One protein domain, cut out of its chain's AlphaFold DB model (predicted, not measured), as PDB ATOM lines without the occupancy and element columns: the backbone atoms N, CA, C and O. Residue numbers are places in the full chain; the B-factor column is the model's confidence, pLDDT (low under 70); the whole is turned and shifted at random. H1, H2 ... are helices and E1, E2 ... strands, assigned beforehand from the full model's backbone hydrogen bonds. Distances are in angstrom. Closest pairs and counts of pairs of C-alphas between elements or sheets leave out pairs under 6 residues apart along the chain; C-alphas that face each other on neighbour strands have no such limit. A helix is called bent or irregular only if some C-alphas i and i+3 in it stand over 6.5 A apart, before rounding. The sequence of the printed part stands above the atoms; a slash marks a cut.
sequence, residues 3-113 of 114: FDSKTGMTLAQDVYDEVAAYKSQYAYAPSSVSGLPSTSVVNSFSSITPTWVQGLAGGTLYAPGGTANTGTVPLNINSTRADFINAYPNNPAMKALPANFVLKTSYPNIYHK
ATOM      1  N   PHE A   3       7.789  19.243  -1.849       91.06
ATOM      2  CA  PHE A   3       8.657  18.687  -0.810       91.06
ATOM      3  C   PHE A   3       7.878  18.360   0.461       91.06
ATOM      4  O   PHE A   3       6.862  18.985   0.766       91.06
ATOM      5  N   ASP A   4       8.350  17.371   1.208       91.00
ATOM      6  CA  ASP A   4       7.860  17.089   2.553       91.00
ATOM      7  C   ASP A   4       8.493  18.091   3.525       91.00
ATOM      8  O   ASP A   4       9.700  18.072   3.762       91.00
ATOM      9  N   SER A   5       7.682  18.984   4.093       90.38
ATOM     10  CA  SER A   5       8.162  20.039   4.996       90.38
ATOM     11  C   SER A   5       8.754  19.523   6.312       90.38
ATOM     12  O   SER A   5       9.472  20.261   6.982       90.38
ATOM     13  N   LYS A   6       8.496  18.263   6.685       91.25
ATOM     14  CA  LYS A   6       9.059  17.648   7.892       91.25
ATOM     15  C   LYS A   6      10.443  17.056   7.643       91.25
ATOM     16  O   LYS A   6      11.297  17.125   8.520       91.25
ATOM     17  N   THR A   7      10.646  16.429   6.485       90.31
ATOM     18  CA  THR A   7      11.886  15.694   6.172       90.31
ATOM     19  C   THR A   7      12.815  16.451   5.225       90.31
ATOM     20  O   THR A   7      13.984  16.097   5.113       90.31
ATOM     21  N   GLY A   8      12.314  17.477   4.535       87.12
ATOM     22  CA  GLY A   8      13.029  18.184   3.473       87.12
ATOM     23  C   GLY A   8      13.133  17.393   2.165       87.12
ATOM     24  O   GLY A   8      13.754  17.868   1.217       87.12
ATOM     25  N   MET A   9      12.537  16.197   2.089       88.25
ATOM     26  CA  MET A   9      12.604  15.343   0.906       88.25
ATOM     27  C   MET A   9      11.852  15.977  -0.265       88.25
ATOM     28  O   MET A   9      10.682  16.341  -0.128       88.25
ATOM     29  N   THR A  10      12.497  16.075  -1.428       89.06
ATOM     30  CA  THR A  10      11.839  16.495  -2.668       89.06
ATOM     31  C   THR A  10      10.916  15.391  -3.188       89.06
ATOM     32  O   THR A  10      11.195  14.199  -3.098       89.06
ATOM     33  N   LEU A  11       9.771  15.802  -3.720       90.38
ATOM     34  CA  LEU A  11       8.694  14.953  -4.217       90.38
ATOM     35  C   LEU A  11       8.302  15.420  -5.617       90.38
ATOM     36  O   LEU A  11       8.304  16.623  -5.889       90.38
ATOM     37  N   ALA A  12       7.902  14.484  -6.486       91.00
ATOM     38  CA  ALA A  12       7.451  14.796  -7.848       91.00
ATOM     39  C   ALA A  12       8.416  15.751  -8.578       91.00
ATOM     40  O   ALA A  12       8.005  16.796  -9.083       91.00
ATOM     41  N   GLN A  13       9.713  15.432  -8.532       91.31
ATOM     42  CA  GLN A  13      10.721  16.133  -9.317       91.31
ATOM     43  C   GLN A  13      10.748  15.522 -10.713       91.31
ATOM     44  O   GLN A  13      10.990  14.320 -10.878       91.31
ATOM     45  N   ASP A  14      10.503  16.353 -11.714       93.94
ATOM     46  CA  ASP A  14      10.487  15.950 -13.110       93.94
ATOM     47  C   ASP A  14      11.368  16.862 -13.967       93.94
ATOM     48  O   ASP A  14      11.786  17.947 -13.562       93.94
ATOM     49  N   VAL A  15      11.672  16.400 -15.177       95.69
ATOM     50  CA  VAL A  15      12.540  17.106 -16.122       95.69
ATOM     51  C   VAL A  15      11.990  18.483 -16.524       95.69
ATOM     52  O   VAL A  15      12.751  19.347 -16.953       95.69
ATOM     53  N   TYR A  16      10.686  18.736 -16.384       95.25
ATOM     54  CA  TYR A  16      10.088  20.026 -16.730       95.25
ATOM     55  C   TYR A  16      10.319  21.078 -15.645       95.25
ATOM     56  O   TYR A  16      10.430  22.262 -15.975       95.25
ATOM     57  N   ASP A  17      10.457  20.675 -14.378       93.06
ATOM     58  CA  ASP A  17      10.961  21.572 -13.332       93.06
ATOM     59  C   ASP A  17      12.384  22.049 -13.665       93.06
ATOM     60  O   ASP A  17      12.665  23.245 -13.581       93.06
ATOM     61  N   GLU A  18      13.250  21.147 -14.134       95.31
ATOM     62  CA  GLU A  18      14.617  21.481 -14.557       95.31
ATOM     63  C   GLU A  18      14.615  22.391 -15.794       95.31
ATOM     64  O   GLU A  18      15.334  23.387 -15.840       95.31
ATOM     65  N   VAL A  19      13.751  22.124 -16.782       97.12
ATOM     66  CA  VAL A  19      13.561  23.023 -17.934       97.12
ATOM     67  C   VAL A  19      13.180  24.430 -17.470       97.12
ATOM     68  O   VAL A  19      13.730  25.411 -17.971       97.12
ATOM     69  N   ALA A  20      12.250  24.558 -16.521       95.56
ATOM     70  CA  ALA A  20      11.852  25.857 -15.981       95.56
ATOM     71  C   ALA A  20      13.004  26.547 -15.227       95.56
ATOM     72  O   ALA A  20      13.189  27.761 -15.370       95.56
ATOM     73  N   ALA A  21      13.806  25.784 -14.480       95.44
ATOM     74  CA  ALA A  21      14.991  26.289 -13.794       95.44
ATOM     75  C   ALA A  21      16.038  26.817 -14.788       95.44
ATOM     76  O   ALA A  21      16.433  27.979 -14.692       95.44
ATOM     77  N   TYR A  22      16.407  26.037 -15.810       97.81
ATOM     78  CA  TYR A  22      17.361  26.471 -16.838       97.81
ATOM     79  C   TYR A  22      16.843  27.643 -17.671       97.81
ATOM     80  O   TYR A  22      17.619  28.525 -18.030       97.81
ATOM     81  N   LYS A  23      15.534  27.721 -17.940       98.19
ATOM     82  CA  LYS A  23      14.931  28.911 -18.564       98.19
ATOM     83  C   LYS A  23      15.075  30.146 -17.681       98.19
ATOM     84  O   LYS A  23      15.417  31.209 -18.187       98.19
ATOM     85  N   SER A  24      14.857  30.008 -16.377       97.50
ATOM     86  CA  SER A  24      15.033  31.109 -15.423       97.50
ATOM     87  C   SER A  24      16.500  31.544 -15.347       97.50
ATOM     88  O   SER A  24      16.798  32.735 -15.381       97.50
ATOM     89  N   GLN A  25      17.426  30.583 -15.343       97.94
ATOM     90  CA  GLN A  25      18.861  30.844 -15.395       97.94
ATOM     91  C   GLN A  25      19.273  31.545 -16.701       97.94
ATOM     92  O   GLN A  25      20.021  32.520 -16.662       97.94
ATOM     93  N   TYR A  26      18.741  31.111 -17.849       98.00
ATOM     94  CA  TYR A  26      18.977  31.751 -19.145       98.00
ATOM     95  C   TYR A  26      18.423  33.179 -19.189       98.00
ATOM     96  O   TYR A  26      19.082  34.068 -19.715       98.00
ATOM     97  N   ALA A  27      17.244  33.419 -18.601       97.81
ATOM     98  CA  ALA A  27      16.650  34.753 -18.498       97.81
ATOM     99  C   ALA A  27      17.530  35.726 -17.697       97.81
ATOM    100  O   ALA A  27      17.582  36.911 -18.016       97.81
ATOM    101  N   TYR A  28      18.212  35.220 -16.668       97.81
ATOM    102  CA  TYR A  28      19.125  36.004 -15.843       97.81
ATOM    103  C   TYR A  28      20.484  36.229 -16.525       97.81
ATOM    104  O   TYR A  28      20.966  37.357 -16.591       97.81
ATOM    105  N   ALA A  29      21.105  35.163 -17.039       97.31
ATOM    106  CA  ALA A  29      22.413  35.208 -17.685       97.31
ATOM    107  C   ALA A  29      22.499  34.155 -18.809       97.31
ATOM    108  O   ALA A  29      22.889  33.012 -18.543       97.31
ATOM    109  N   PRO A  30      22.199  34.520 -20.071       96.75
ATOM    110  CA  PRO A  30      22.154  33.577 -21.191       96.75
ATOM    111  C   PRO A  30      23.424  32.733 -21.354       96.75
ATOM    112  O   PRO A  30      23.358  31.514 -21.519       96.75
ATOM    113  N   SER A  31      24.597  33.361 -21.213       96.06
ATOM    114  CA  SER A  31      25.904  32.702 -21.343       96.06
ATOM    115  C   SER A  31      26.132  31.582 -20.327       96.06
ATOM    116  O   SER A  31      26.866  30.642 -20.625       96.06
ATOM    117  N   SER A  32      25.473  31.632 -19.163       96.25
ATOM    118  CA  SER A  32      25.579  30.590 -18.133       96.25
ATOM    119  C   SER A  32      24.903  29.272 -18.525       96.25
ATOM    120  O   SER A  32      25.185  28.244 -17.918       96.25
ATOM    121  N   VAL A  33      24.028  29.295 -19.537       97.38
ATOM    122  CA  VAL A  33      23.328  28.112 -20.058       97.38
ATOM    123  C   VAL A  33      23.811  27.775 -21.469       97.38
ATOM    124  O   VAL A  33      24.027  26.607 -21.775       97.38
ATOM    125  N   SER A  34      24.056  28.777 -22.322       96.12
ATOM    126  CA  SER A  34      24.542  28.568 -23.695       96.12
ATOM    127  C   SER A  34      25.898  27.862 -23.772       96.12
ATOM    128  O   SER A  34      26.172  27.204 -24.771       96.12
ATOM    129  N   GLY A  35      26.739  27.991 -22.740       93.88
ATOM    130  CA  GLY A  35      28.028  27.300 -22.653       93.88
ATOM    131  C   GLY A  35      27.955  25.865 -22.122       93.88
ATOM    132  O   GLY A  35      28.981  25.189 -22.086       93.88
ATOM    133  N   LEU A  36      26.782  25.391 -21.684       96.06
ATOM    134  CA  LEU A  36      26.647  24.053 -21.116       96.06
ATOM    135  C   LEU A  36      26.640  22.988 -22.224       96.06
ATOM    136  O   LEU A  36      25.837  23.082 -23.158       96.06
ATOM    137  N   PRO A  37      27.490  21.950 -22.126       94.62
ATOM    138  CA  PRO A  37      27.510  20.876 -23.106       94.62
ATOM    139  C   PRO A  37      26.253  20.009 -22.975       94.62
ATOM    140  O   PRO A  37      25.971  19.449 -21.914       94.62
ATOM    141  N   SER A  38      25.514  19.890 -24.075       96.62
ATOM    142  CA  SER A  38      24.327  19.043 -24.209       96.62
ATOM    143  C   SER A  38      24.135  18.614 -25.677       96.62
ATOM    144  O   SER A  38      25.032  18.797 -26.498       96.62
ATOM    145  N   THR A  39      22.968  18.067 -26.039       94.56
ATOM    146  CA  THR A  39      22.600  17.656 -27.406       94.56
ATOM    147  C   THR A  39      22.675  18.788 -28.429       94.56
ATOM    148  O   THR A  39      22.811  18.534 -29.621       94.56
ATOM    149  N   SER A  40      22.527  20.036 -27.985       94.88
ATOM    150  CA  SER A  40      22.590  21.229 -28.824       94.88
ATOM    151  C   SER A  40      22.951  22.463 -27.996       94.88
ATOM    152  O   SER A  40      22.821  22.475 -26.769       94.88
ATOM    153  N   VAL A  41      23.400  23.517 -28.678       95.69
ATOM    154  CA  VAL A  41      23.655  24.825 -28.061       95.69
ATOM    155  C   VAL A  41      22.332  25.559 -27.842       95.69
ATOM    156  O   VAL A  41      21.506  25.657 -28.752       95.69
ATOM    157  N   VAL A  42      22.147  26.121 -26.645       96.75
ATOM    158  CA  VAL A  42      20.996  26.983 -26.336       96.75
ATOM    159  C   VAL A  42      21.222  28.373 -26.912       96.75
ATOM    160  O   VAL A  42      22.156  29.069 -26.517       96.75
ATOM    161  N   ASN A  43      20.332  28.796 -27.807       95.44
ATOM    162  CA  ASN A  43      20.315  30.145 -28.385       95.44
ATOM    163  C   ASN A  43      18.977  30.877 -28.171       95.44
ATOM    164  O   ASN A  43      18.821  32.028 -28.573       95.44
ATOM    165  N   SER A  44      18.002  30.219 -27.541       96.25
ATOM    166  CA  SER A  44      16.689  30.779 -27.239       96.25
ATOM    167  C   SER A  44      16.001  29.988 -26.124       96.25
ATOM    168  O   SER A  44      16.391  28.862 -25.808       96.25
ATOM    169  N   PHE A  45      14.923  30.541 -25.563       95.50
ATOM    170  CA  PHE A  45      14.103  29.835 -24.573       95.50
ATOM    171  C   PHE A  45      13.513  28.526 -25.106       95.50
ATOM    172  O   PHE A  45      13.379  27.569 -24.347       95.50
ATOM    173  N   SER A  46      13.141  28.461 -26.388       96.12
ATOM    174  CA  SER A  46      12.562  27.248 -26.977       96.12
ATOM    175  C   SER A  46      13.594  26.140 -27.175       96.12
ATOM    176  O   SER A  46      13.212  24.976 -27.227       96.12
ATOM    177  N   SER A  47      14.889  26.472 -27.215       96.38
ATOM    178  CA  SER A  47      15.978  25.491 -27.267       96.38
ATOM    179  C   SER A  47      16.149  24.725 -25.949       96.38
ATOM    180  O   SER A  47      16.665  23.609 -25.954       96.38
ATOM    181  N   ILE A  48      15.691  25.291 -24.826       98.19
ATOM    182  CA  ILE A  48      15.729  24.649 -23.505       98.19
ATOM    183  C   ILE A  48      14.522  23.710 -23.399       98.19
ATOM    184  O   ILE A  48      13.424  24.098 -22.987       98.19
ATOM    185  N   THR A  49      14.734  22.473 -23.833       97.50
ATOM    186  CA  THR A  49      13.729  21.401 -23.915       97.50
ATOM    187  C   THR A  49      14.061  20.257 -22.953       97.50
ATOM    188  O   THR A  49      15.202  20.169 -22.498       97.50
ATOM    189  N   PRO A  50      13.119  19.336 -22.668       96.88
ATOM    190  CA  PRO A  50      13.424  18.126 -21.904       96.88
ATOM    191  C   PRO A  50      14.582  17.319 -22.498       96.88
ATOM    192  O   PRO A  50      15.479  16.919 -21.766       96.88
ATOM    193  N   THR A  51      14.622  17.154 -23.825       96.56
ATOM    194  CA  THR A  51      15.722  16.469 -24.523       96.56
ATOM    195  C   THR A  51      17.060  17.163 -24.284       96.56
ATOM    196  O   THR A  51      18.058  16.503 -24.011       96.56
ATOM    197  N   TRP A  52      17.077  18.498 -24.332       97.75
ATOM    198  CA  TRP A  52      18.278  19.269 -24.032       97.75
ATOM    199  C   TRP A  52      18.695  19.136 -22.560       97.75
ATOM    200  O   TRP A  52      19.871  18.937 -22.277       97.75
ATOM    201  N   VAL A  53      17.767  19.177 -21.602       97.50
ATOM    202  CA  VAL A  53      18.111  18.960 -20.183       97.50
ATOM    203  C   VAL A  53      18.671  17.553 -19.976       97.50
ATOM    204  O   VAL A  53      19.687  17.376 -19.310       97.50
ATOM    205  N   GLN A  54      18.061  16.546 -20.597       96.50
ATOM    206  CA  GLN A  54      18.516  15.161 -20.510       96.50
ATOM    207  C   GLN A  54      19.871  14.929 -21.174       96.50
ATOM    208  O   GLN A  54      20.549  13.995 -20.777       96.50
ATOM    209  N   GLY A  55      20.289  15.764 -22.127       96.62
ATOM    210  CA  GLY A  55      21.619  15.699 -22.740       96.62
ATOM    211  C   GLY A  55      22.756  16.261 -21.887       96.62
ATOM    212  O   GLY A  55      23.924  16.007 -22.193       96.62
ATOM    213  N   LEU A  56      22.444  17.007 -20.822       96.56
ATOM    214  CA  LEU A  56      23.453  17.583 -19.934       96.56
ATOM    215  C   LEU A  56      24.303  16.491 -19.277       96.56
ATOM    216  O   LEU A  56      23.836  15.379 -19.012       96.56
ATOM    217  N   ALA A  57      25.569  16.822 -19.013       94.12
ATOM    218  CA  ALA A  57      26.554  15.884 -18.468       94.12
ATOM    219  C   ALA A  57      26.635  14.569 -19.276       94.12
ATOM    220  O   ALA A  57      26.747  13.478 -18.712       94.12
ATOM    221  N   GLY A  58      26.516  14.661 -20.605       93.25
ATOM    222  CA  GLY A  58      26.588  13.509 -21.505       93.25
ATOM    223  C   GLY A  58      25.451  12.499 -21.332       93.25
ATOM    224  O   GLY A  58      25.639  11.327 -21.640       93.25
ATOM    225  N   GLY A  59      24.295  12.913 -20.806       93.50
ATOM    226  CA  GLY A  59      23.165  12.006 -20.592       93.50
ATOM    227  C   GLY A  59      23.165  11.272 -19.255       93.50
ATOM    228  O   GLY A  59      22.359  10.371 -19.060       93.50
ATOM    229  N   THR A  60      24.053  11.625 -18.324       92.69
ATOM    230  CA  THR A  60      24.210  10.877 -17.061       92.69
ATOM    231  C   THR A  60      23.420  11.455 -15.889       92.69
ATOM    232  O   THR A  60      23.205  10.762 -14.896       92.69
ATOM    233  N   LEU A  61      22.973  12.710 -15.997       93.81
ATOM    234  CA  LEU A  61      22.342  13.433 -14.895       93.81
ATOM    235  C   LEU A  61      20.818  13.252 -14.882       93.81
ATOM    236  O   LEU A  61      20.288  12.598 -13.987       93.81
ATOM    237  N   TYR A  62      20.121  13.793 -15.887       94.62
ATOM    238  CA  TYR A  62      18.650  13.877 -15.919       94.62
ATOM    239  C   TYR A  62      17.965  12.861 -16.843       94.62
ATOM    240  O   TYR A  62      16.734  12.778 -16.881       94.62
ATOM    241  N   ALA A  63      18.734  12.106 -17.634       91.88
ATOM    242  CA  ALA A  63      18.171  11.057 -18.478       91.88
ATOM    243  C   ALA A  63      17.519   9.951 -17.619       91.88
ATOM    244  O   ALA A  63      17.851   9.809 -16.439       91.88
ATOM    245  N   PRO A  64      16.601   9.139 -18.174       89.31
ATOM    246  CA  PRO A  64      15.982   8.045 -17.431       89.31
ATOM    247  C   PRO A  64      17.029   7.084 -16.844       89.31
ATOM    248  O   PRO A  64      17.763   6.439 -17.586       89.31
ATOM    249  N   GLY A  65      17.065   6.946 -15.516       85.06
ATOM    250  CA  GLY A  65      18.083   6.148 -14.809       85.06
ATOM    251  C   GLY A  65      19.401   6.884 -14.523       85.06
ATOM    252  O   GLY A  65      20.334   6.272 -14.012       85.06
ATOM    253  N   GLY A  66      19.480   8.179 -14.840       89.38
ATOM    254  CA  GLY A  66      20.577   9.063 -14.461       89.38
ATOM    255  C   GLY A  66      20.593   9.395 -12.967       89.38
ATOM    256  O   GLY A  66      19.660   9.090 -12.220       89.38
ATOM    257  N   THR A  67      21.663  10.047 -12.521       90.56
ATOM    258  CA  THR A  67      21.946  10.268 -11.094       90.56
ATOM    259  C   THR A  67      20.931  11.168 -10.388       90.56
ATOM    260  O   THR A  67      20.678  10.968  -9.200       90.56
ATOM    261  N   ALA A  68      20.307  12.113 -11.098       89.69
ATOM    262  CA  ALA A  68      19.277  12.986 -10.534       89.69
ATOM    263  C   ALA A  68      17.918  12.284 -10.368       89.69
ATOM    264  O   ALA A  68      17.050  12.815  -9.681       89.69
ATOM    265  N   ASN A  69      17.723  11.104 -10.977       87.06
ATOM    266  CA  ASN A  69      16.482  10.326 -10.904       87.06
ATOM    267  C   ASN A  69      15.215  11.165 -11.154       87.06
ATOM    268  O   ASN A  69      14.231  11.033 -10.431       87.06
ATOM    269  N   THR A  70      15.230  12.038 -12.163       91.94
ATOM    270  CA  THR A  70      14.092  12.904 -12.501       91.94
ATOM    271  C   THR A  70      13.029  12.177 -13.317       91.94
ATOM    272  O   THR A  70      13.343  11.362 -14.187       91.94
ATOM    273  N   GLY A  71      11.761  12.509 -13.068       93.75
ATOM    274  CA  GLY A  71      10.633  11.998 -13.841       93.75
ATOM    275  C   GLY A  71      10.669  12.507 -15.282       93.75
ATOM    276  O   GLY A  71      11.041  13.650 -15.539       93.75
ATOM    277  N   THR A  72      10.287  11.667 -16.239       94.69
ATOM    278  CA  THR A  72      10.292  11.999 -17.674       94.69
ATOM    279  C   THR A  72       9.039  12.737 -18.132       94.69
ATOM    280  O   THR A  72       9.050  13.368 -19.188       94.69
ATOM    281  N   VAL A  73       7.964  12.670 -17.344       93.88
ATOM    282  CA  VAL A  73       6.708  13.385 -17.584       93.88
ATOM    283  C   VAL A  73       6.375  14.282 -16.390       93.88
ATOM    284  O   VAL A  73       6.809  13.973 -15.278       93.88
ATOM    285  N   PRO A  74       5.613  15.373 -16.596       93.75
ATOM    286  CA  PRO A  74       5.259  16.286 -15.518       93.75
ATOM    287  C   PRO A  74       4.473  15.589 -14.406       93.75
ATOM    288  O   PRO A  74       3.511  14.867 -14.676       93.75
ATOM    289  N   LEU A  75       4.836  15.868 -13.158       94.38
ATOM    290  CA  LEU A  75       4.125  15.401 -11.973       94.38
ATOM    291  C   LEU A  75       3.644  16.581 -11.127       94.38
ATOM    292  O   LEU A  75       4.262  17.643 -11.043       94.38
ATOM    293  N   ASN A  76       2.509  16.396 -10.463       92.81
ATOM    294  CA  ASN A  76       1.938  17.383  -9.558       92.81
ATOM    295  C   ASN A  76       1.327  16.708  -8.323       92.81
ATOM    296  O   ASN A  76       1.360  15.491  -8.158       92.81
ATOM    297  N   ILE A  77       0.764  17.511  -7.422       93.00
ATOM    298  CA  ILE A  77       0.188  17.025  -6.160       93.00
ATOM    299  C   ILE A  77      -0.968  16.031  -6.341       93.00
ATOM    300  O   ILE A  77      -1.230  15.234  -5.444       93.00
ATOM    301  N   ASN A  78      -1.640  16.044  -7.489       94.19
ATOM    302  CA  ASN A  78      -2.735  15.128  -7.797       94.19
ATOM    303  C   ASN A  78      -2.261  13.882  -8.562       94.19
ATOM    304  O   ASN A  78      -3.088  13.036  -8.887       94.19
ATOM    305  N   SER A  79      -0.958  13.750  -8.838       96.00
ATOM    306  CA  SER A  79      -0.407  12.584  -9.525       96.00
ATOM    307  C   SER A  79      -0.627  11.299  -8.727       96.00
ATOM    308  O   SER A  79      -0.402  11.229  -7.513       96.00
ATOM    309  N   THR A  80      -1.064  10.279  -9.452       97.06
ATOM    310  CA  THR A  80      -1.437   8.946  -8.983       97.06
ATOM    311  C   THR A  80      -0.281   7.957  -9.115       97.06
ATOM    312  O   THR A  80       0.733   8.235  -9.757       97.06
ATOM    313  N   ARG A  81      -0.453   6.738  -8.588       96.25
ATOM    314  CA  ARG A  81       0.482   5.625  -8.831       96.25
ATOM    315  C   ARG A  81       0.816   5.439 -10.314       96.25
ATOM    316  O   ARG A  81       1.974   5.206 -10.649       96.25
ATOM    317  N   ALA A  82      -0.187   5.504 -11.189       96.62
ATOM    318  CA  ALA A  82       0.008   5.296 -12.622       96.62
ATOM    319  C   ALA A  82       0.899   6.391 -13.227       96.62
ATOM    320  O   ALA A  82       1.804   6.079 -14.000       96.62
ATOM    321  N   ASP A  83       0.707   7.640 -12.800       96.94
ATOM    322  CA  ASP A  83       1.520   8.774 -13.249       96.94
ATOM    323  C   ASP A  83       2.981   8.615 -12.819       96.94
ATOM    324  O   ASP A  83       3.887   8.814 -13.624       96.94
ATOM    325  N   PHE A  84       3.227   8.178 -11.579       95.56
ATOM    326  CA  PHE A  84       4.582   7.902 -11.091       95.56
ATOM    327  C   PHE A  84       5.247   6.733 -11.832       95.56
ATOM    328  O   PHE A  84       6.424   6.817 -12.177       95.56
ATOM    329  N   ILE A  85       4.514   5.658 -12.135       95.44
ATOM    330  CA  ILE A  85       5.046   4.550 -12.948       95.44
ATOM    331  C   ILE A  85       5.419   5.037 -14.354       95.44
ATOM    332  O   ILE A  85       6.461   4.641 -14.876       95.44
ATOM    333  N   ASN A  86       4.598   5.901 -14.952       95.44
ATOM    334  CA  ASN A  86       4.864   6.484 -16.264       95.44
ATOM    335  C   ASN A  86       6.077   7.433 -16.242       95.44
ATOM    336  O   ASN A  86       6.915   7.393 -17.139       95.44
ATOM    337  N   ALA A  87       6.202   8.254 -15.197       95.19
ATOM    338  CA  ALA A  87       7.289   9.219 -15.050       95.19
ATOM    339  C   ALA A  87       8.646   8.582 -14.738       95.19
ATOM    340  O   ALA A  87       9.667   9.099 -15.185       95.19
ATOM    341  N   TYR A  88       8.682   7.469 -14.002       93.62
ATOM    342  CA  TYR A  88       9.932   6.796 -13.640       93.62
ATOM    343  C   TYR A  88       9.939   5.330 -14.111       93.62
ATOM    344  O   TYR A  88       9.926   4.413 -13.284       93.62
ATOM    345  N   PRO A  89      10.016   5.070 -15.429       88.25
ATOM    346  CA  PRO A  89       9.918   3.712 -15.975       88.25
ATOM    347  C   PRO A  89      11.031   2.773 -15.480       88.25
ATOM    348  O   PRO A  89      10.816   1.566 -15.360       88.25
ATOM    349  N   ASN A  90      12.194   3.332 -15.133       88.44
ATOM    350  CA  ASN A  90      13.363   2.592 -14.647       88.44
ATOM    351  C   ASN A  90      13.427   2.478 -13.114       88.44
ATOM    352  O   ASN A  90      14.375   1.896 -12.593       88.44
ATOM    353  N   ASN A  91      12.449   3.022 -12.377       90.31
ATOM    354  CA  ASN A  91      12.441   2.977 -10.918       90.31
ATOM    355  C   ASN A  91      11.428   1.933 -10.405       90.31
ATOM    356  O   ASN A  91      10.220   2.200 -10.378       90.31
ATOM    357  N   PRO A  92      11.878   0.744  -9.952       90.69
ATOM    358  CA  PRO A  92      10.975  -0.305  -9.481       90.69
ATOM    359  C   PRO A  92      10.175   0.102  -8.236       90.69
ATOM    360  O   PRO A  92       9.087  -0.436  -8.025       90.69
ATOM    361  N   ALA A  93      10.642   1.084  -7.453       91.56
ATOM    362  CA  ALA A  93       9.921   1.568  -6.276       91.56
ATOM    363  C   ALA A  93       8.553   2.171  -6.638       91.56
ATOM    364  O   ALA A  93       7.609   2.045  -5.860       91.56
ATOM    365  N   MET A  94       8.392   2.731  -7.846       92.94
ATOM    366  CA  MET A  94       7.093   3.265  -8.283       92.94
ATOM    367  C   MET A  94       6.031   2.177  -8.429       92.94
ATOM    368  O   MET A  94       4.851   2.411  -8.173       92.94
ATOM    369  N   LYS A  95       6.439   0.952  -8.782       91.94
ATOM    370  CA  LYS A  95       5.521  -0.191  -8.876       91.94
ATOM    371  C   LYS A  95       5.076  -0.684  -7.498       91.94
ATOM    372  O   LYS A  95       3.987  -1.250  -7.402       91.94
ATOM    373  N   ALA A  96       5.875  -0.437  -6.459       95.00
ATOM    374  CA  ALA A  96       5.577  -0.793  -5.073       95.00
ATOM    375  C   ALA A  96       4.675   0.227  -4.353       95.00
ATOM    376  O   ALA A  96       4.235  -0.039  -3.236       95.00
ATOM    377  N   LEU A  97       4.369   1.374  -4.976       94.69
ATOM    378  CA  LEU A  97       3.422   2.336  -4.412       94.69
ATOM    379  C   LEU A  97       2.037   1.689  -4.205       94.69
ATOM    380  O   LEU A  97       1.615   0.882  -5.047       94.69
ATOM    381  N   PRO A  98       1.300   2.061  -3.138       96.12
ATOM    382  CA  PRO A  98      -0.055   1.573  -2.889       96.12
ATOM    383  C   PRO A  98      -1.001   1.816  -4.069       96.12
ATOM    384  O   PRO A  98      -0.909   2.834  -4.754       96.12
ATOM    385  N   ALA A  99      -1.960   0.915  -4.292       94.75
ATOM    386  CA  ALA A  99      -2.906   1.030  -5.408       94.75
ATOM    387  C   ALA A  99      -3.735   2.330  -5.372       94.75
ATOM    388  O   ALA A  99      -4.057   2.881  -6.419       94.75
ATOM    389  N   ASN A 100      -4.034   2.836  -4.174       95.06
ATOM    390  CA  ASN A 100      -4.757   4.085  -3.931       95.06
ATOM    391  C   ASN A 100      -3.834   5.311  -3.781       95.06
ATOM    392  O   ASN A 100      -4.275   6.347  -3.280       95.06
ATOM    393  N   PHE A 101      -2.557   5.202  -4.159       96.56
ATOM    394  CA  PHE A 101      -1.604   6.293  -4.007       96.56
ATOM    395  C   PHE A 101      -2.004   7.509  -4.847       96.56
ATOM    396  O   PHE A 101      -2.147   7.434  -6.072       96.56
ATOM    397  N   VAL A 102      -2.100   8.641  -4.156       96.25
ATOM    398  CA  VAL A 102      -2.146   9.997  -4.706       96.25
ATOM    399  C   VAL A 102      -1.185  10.838  -3.876       96.25
ATOM    400  O   VAL A 102      -1.209  10.762  -2.642       96.25
ATOM    401  N   LEU A 103      -0.331  11.628  -4.526       94.31
ATOM    402  CA  LEU A 103       0.773  12.312  -3.848       94.31
ATOM    403  C   LEU A 103       0.296  13.178  -2.669       94.31
ATOM    404  O   LEU A 103       0.795  13.029  -1.555       94.31
ATOM    405  N   LYS A 104      -0.715  14.029  -2.887       92.81
ATOM    406  CA  LYS A 104      -1.252  14.945  -1.867       92.81
ATOM    407  C   LYS A 104      -1.758  14.240  -0.609       92.81
ATOM    408  O   LYS A 104      -1.573  14.754   0.487       92.81
ATOM    409  N   THR A 105      -2.434  13.102  -0.755       93.19
ATOM    410  CA  THR A 105      -3.019  12.378   0.386       93.19
ATOM    411  C   THR A 105      -2.016  11.451   1.059       93.19
ATOM    412  O   THR A 105      -2.164  11.149   2.239       93.19
ATOM    413  N   SER A 106      -0.981  11.030   0.331       92.81
ATOM    414  CA  SER A 106       0.063  10.138   0.844       92.81
ATOM    415  C   SER A 106       1.138  10.887   1.640       92.81
ATOM    416  O   SER A 106       1.826  10.279   2.453       92.81
ATOM    417  N   TYR A 107       1.260  12.206   1.442       90.94
ATOM    418  CA  TYR A 107       2.205  13.073   2.148       90.94
ATOM    419  C   TYR A 107       1.464  14.232   2.833       90.94
ATOM    420  O   TYR A 107       1.269  15.284   2.225       90.94
ATOM    421  N   PRO A 108       1.061  14.089   4.111       87.94
ATOM    422  CA  PRO A 108       0.237  15.091   4.796       87.94
ATOM    423  C   PRO A 108       0.947  16.437   5.017       87.94
ATOM    424  O   PRO A 108       0.285  17.461   5.137       87.94
ATOM    425  N   ASN A 109       2.285  16.450   5.031       91.88
ATOM    426  CA  ASN A 109       3.106  17.653   5.222       91.88
ATOM    427  C   ASN A 109       3.648  18.217   3.897       91.88
ATOM    428  O   ASN A 109       4.679  18.899   3.885       91.88
ATOM    429  N   ILE A 110       3.001  17.889   2.775       91.50
ATOM    430  CA  ILE A 110       3.454  18.307   1.451       91.50
ATOM    431  C   ILE A 110       3.339  19.822   1.275       91.50
ATOM    432  O   ILE A 110       2.266  20.417   1.388       91.50
ATOM    433  N   TYR A 111       4.454  20.442   0.924       91.19
ATOM    434  CA  TYR A 111       4.507  21.798   0.415       91.19
ATOM    435  C   TYR A 111       4.749  21.755  -1.093       91.19
ATOM    436  O   TYR A 111       5.534  20.950  -1.593       91.19
ATOM    437  N   HIS A 112       4.075  22.620  -1.841       85.81
ATOM    438  CA  HIS A 112       4.223  22.712  -3.289       85.81
ATOM    439  C   HIS A 112       4.176  24.172  -3.725       85.81
ATOM    440  O   HIS A 112       3.555  25.011  -3.068       85.81
ATOM    441  N   LYS A 113       4.840  24.466  -4.845       72.62
ATOM    442  CA  LYS A 113       4.688  25.759  -5.514       72.62
ATOM    443  C   LYS A 113       3.220  25.931  -5.931       72.62
ATOM    444  O   LYS A 113       2.623  24.973  -6.423       72.62
TER     445      LYS A 113
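AT A GLANCE: This is residues 3 to 113 of the 114 residues of an uncharacterized protein of Prevotella denticola CRIS 18C-A (UniProt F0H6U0). The longest helix, H1, makes one side of an elongated, two-lobed body, with H3 packed crosswise on its first residues and the short H2 near its far end. The other lobe gathers the short helices H4, H5 and H6 and the strand E1 among loops, and the first printed residues pair with E1 there. The 111 printed residues hold six named helices and then one named strand, in the order H1, H2, H3, H4, H5, H6, E1. The class is mostly helix, though under half of the residues are in named elements. The whole is compact, with a radius of gyration of the C-alphas of 15.3 A, and spans 44 by 26 by 22 A.

IN THESE COORDINATES: H1, residues 15 to 28, runs 20.0 A from C-alpha 15 at (12.540, 17.106, -16.122) to C-alpha 28 at (19.125, 36.004, -15.843). H2 is residues 31 to 34, and H3, residues 50 to 59, measures 11.6 A. H3 is irregular: C-alphas 54 and 57 are 8.3 A apart. H4, residues 81 to 87, measures 9.9 A, and H5, residues 92 to 96, measures 7.0 A. H6 is residues 103 to 106. E1, residues 110 to 112, ends with C-alpha 112 at (4.223, 22.712, -3.289).

HOW THE PARTS SIT: H1 touches H3 with residues 15 to 19 alone, and the closest C-alphas, of Val 15 and Pro 50, are 5.9 A apart. Their lines are about perpendicular, at 86 degrees. H1 touches H2 with residues 22 to 26 alone, the closest C-alphas being those of Tyr 26 and Val 33, 5.7 A apart. H1 is apart from H4, H5, H6 and E1. H4 touches H5, with the C-alphas of Ile 85 and Met 94 closest at 5.3 A. H4 and H6 are only just apart, at 8.3 A. The closest C-alphas of H6 and E1, of Lys 104 and Ile 110, are 6.7 A apart. E1 pairs with no named strand, but its residues 110 to 111 pair antiparallel with residues 3 to 4. Every O i to N i+4 pair is within hydrogen-bond range in H1 and H4; H3 has 3 of 6, H5 has 0 of 1 but 2 of 2 O i to N i+3 pairs, and H2 and H6 are too short for an O i to N i+4 pair.

THE WHOLE: The two C-alphas farthest apart, of Ser 31 and Ala 99, are 45.7 A apart, while those of Phe 3 and Lys 113 are 9.4 A apart. The printed part has no cut. The links from H2 to H3, 15 residues, and from H3 to H4, 21 residues, are long. The mean pLDDT of the printed part is 93.8, and no printed residue is under 70.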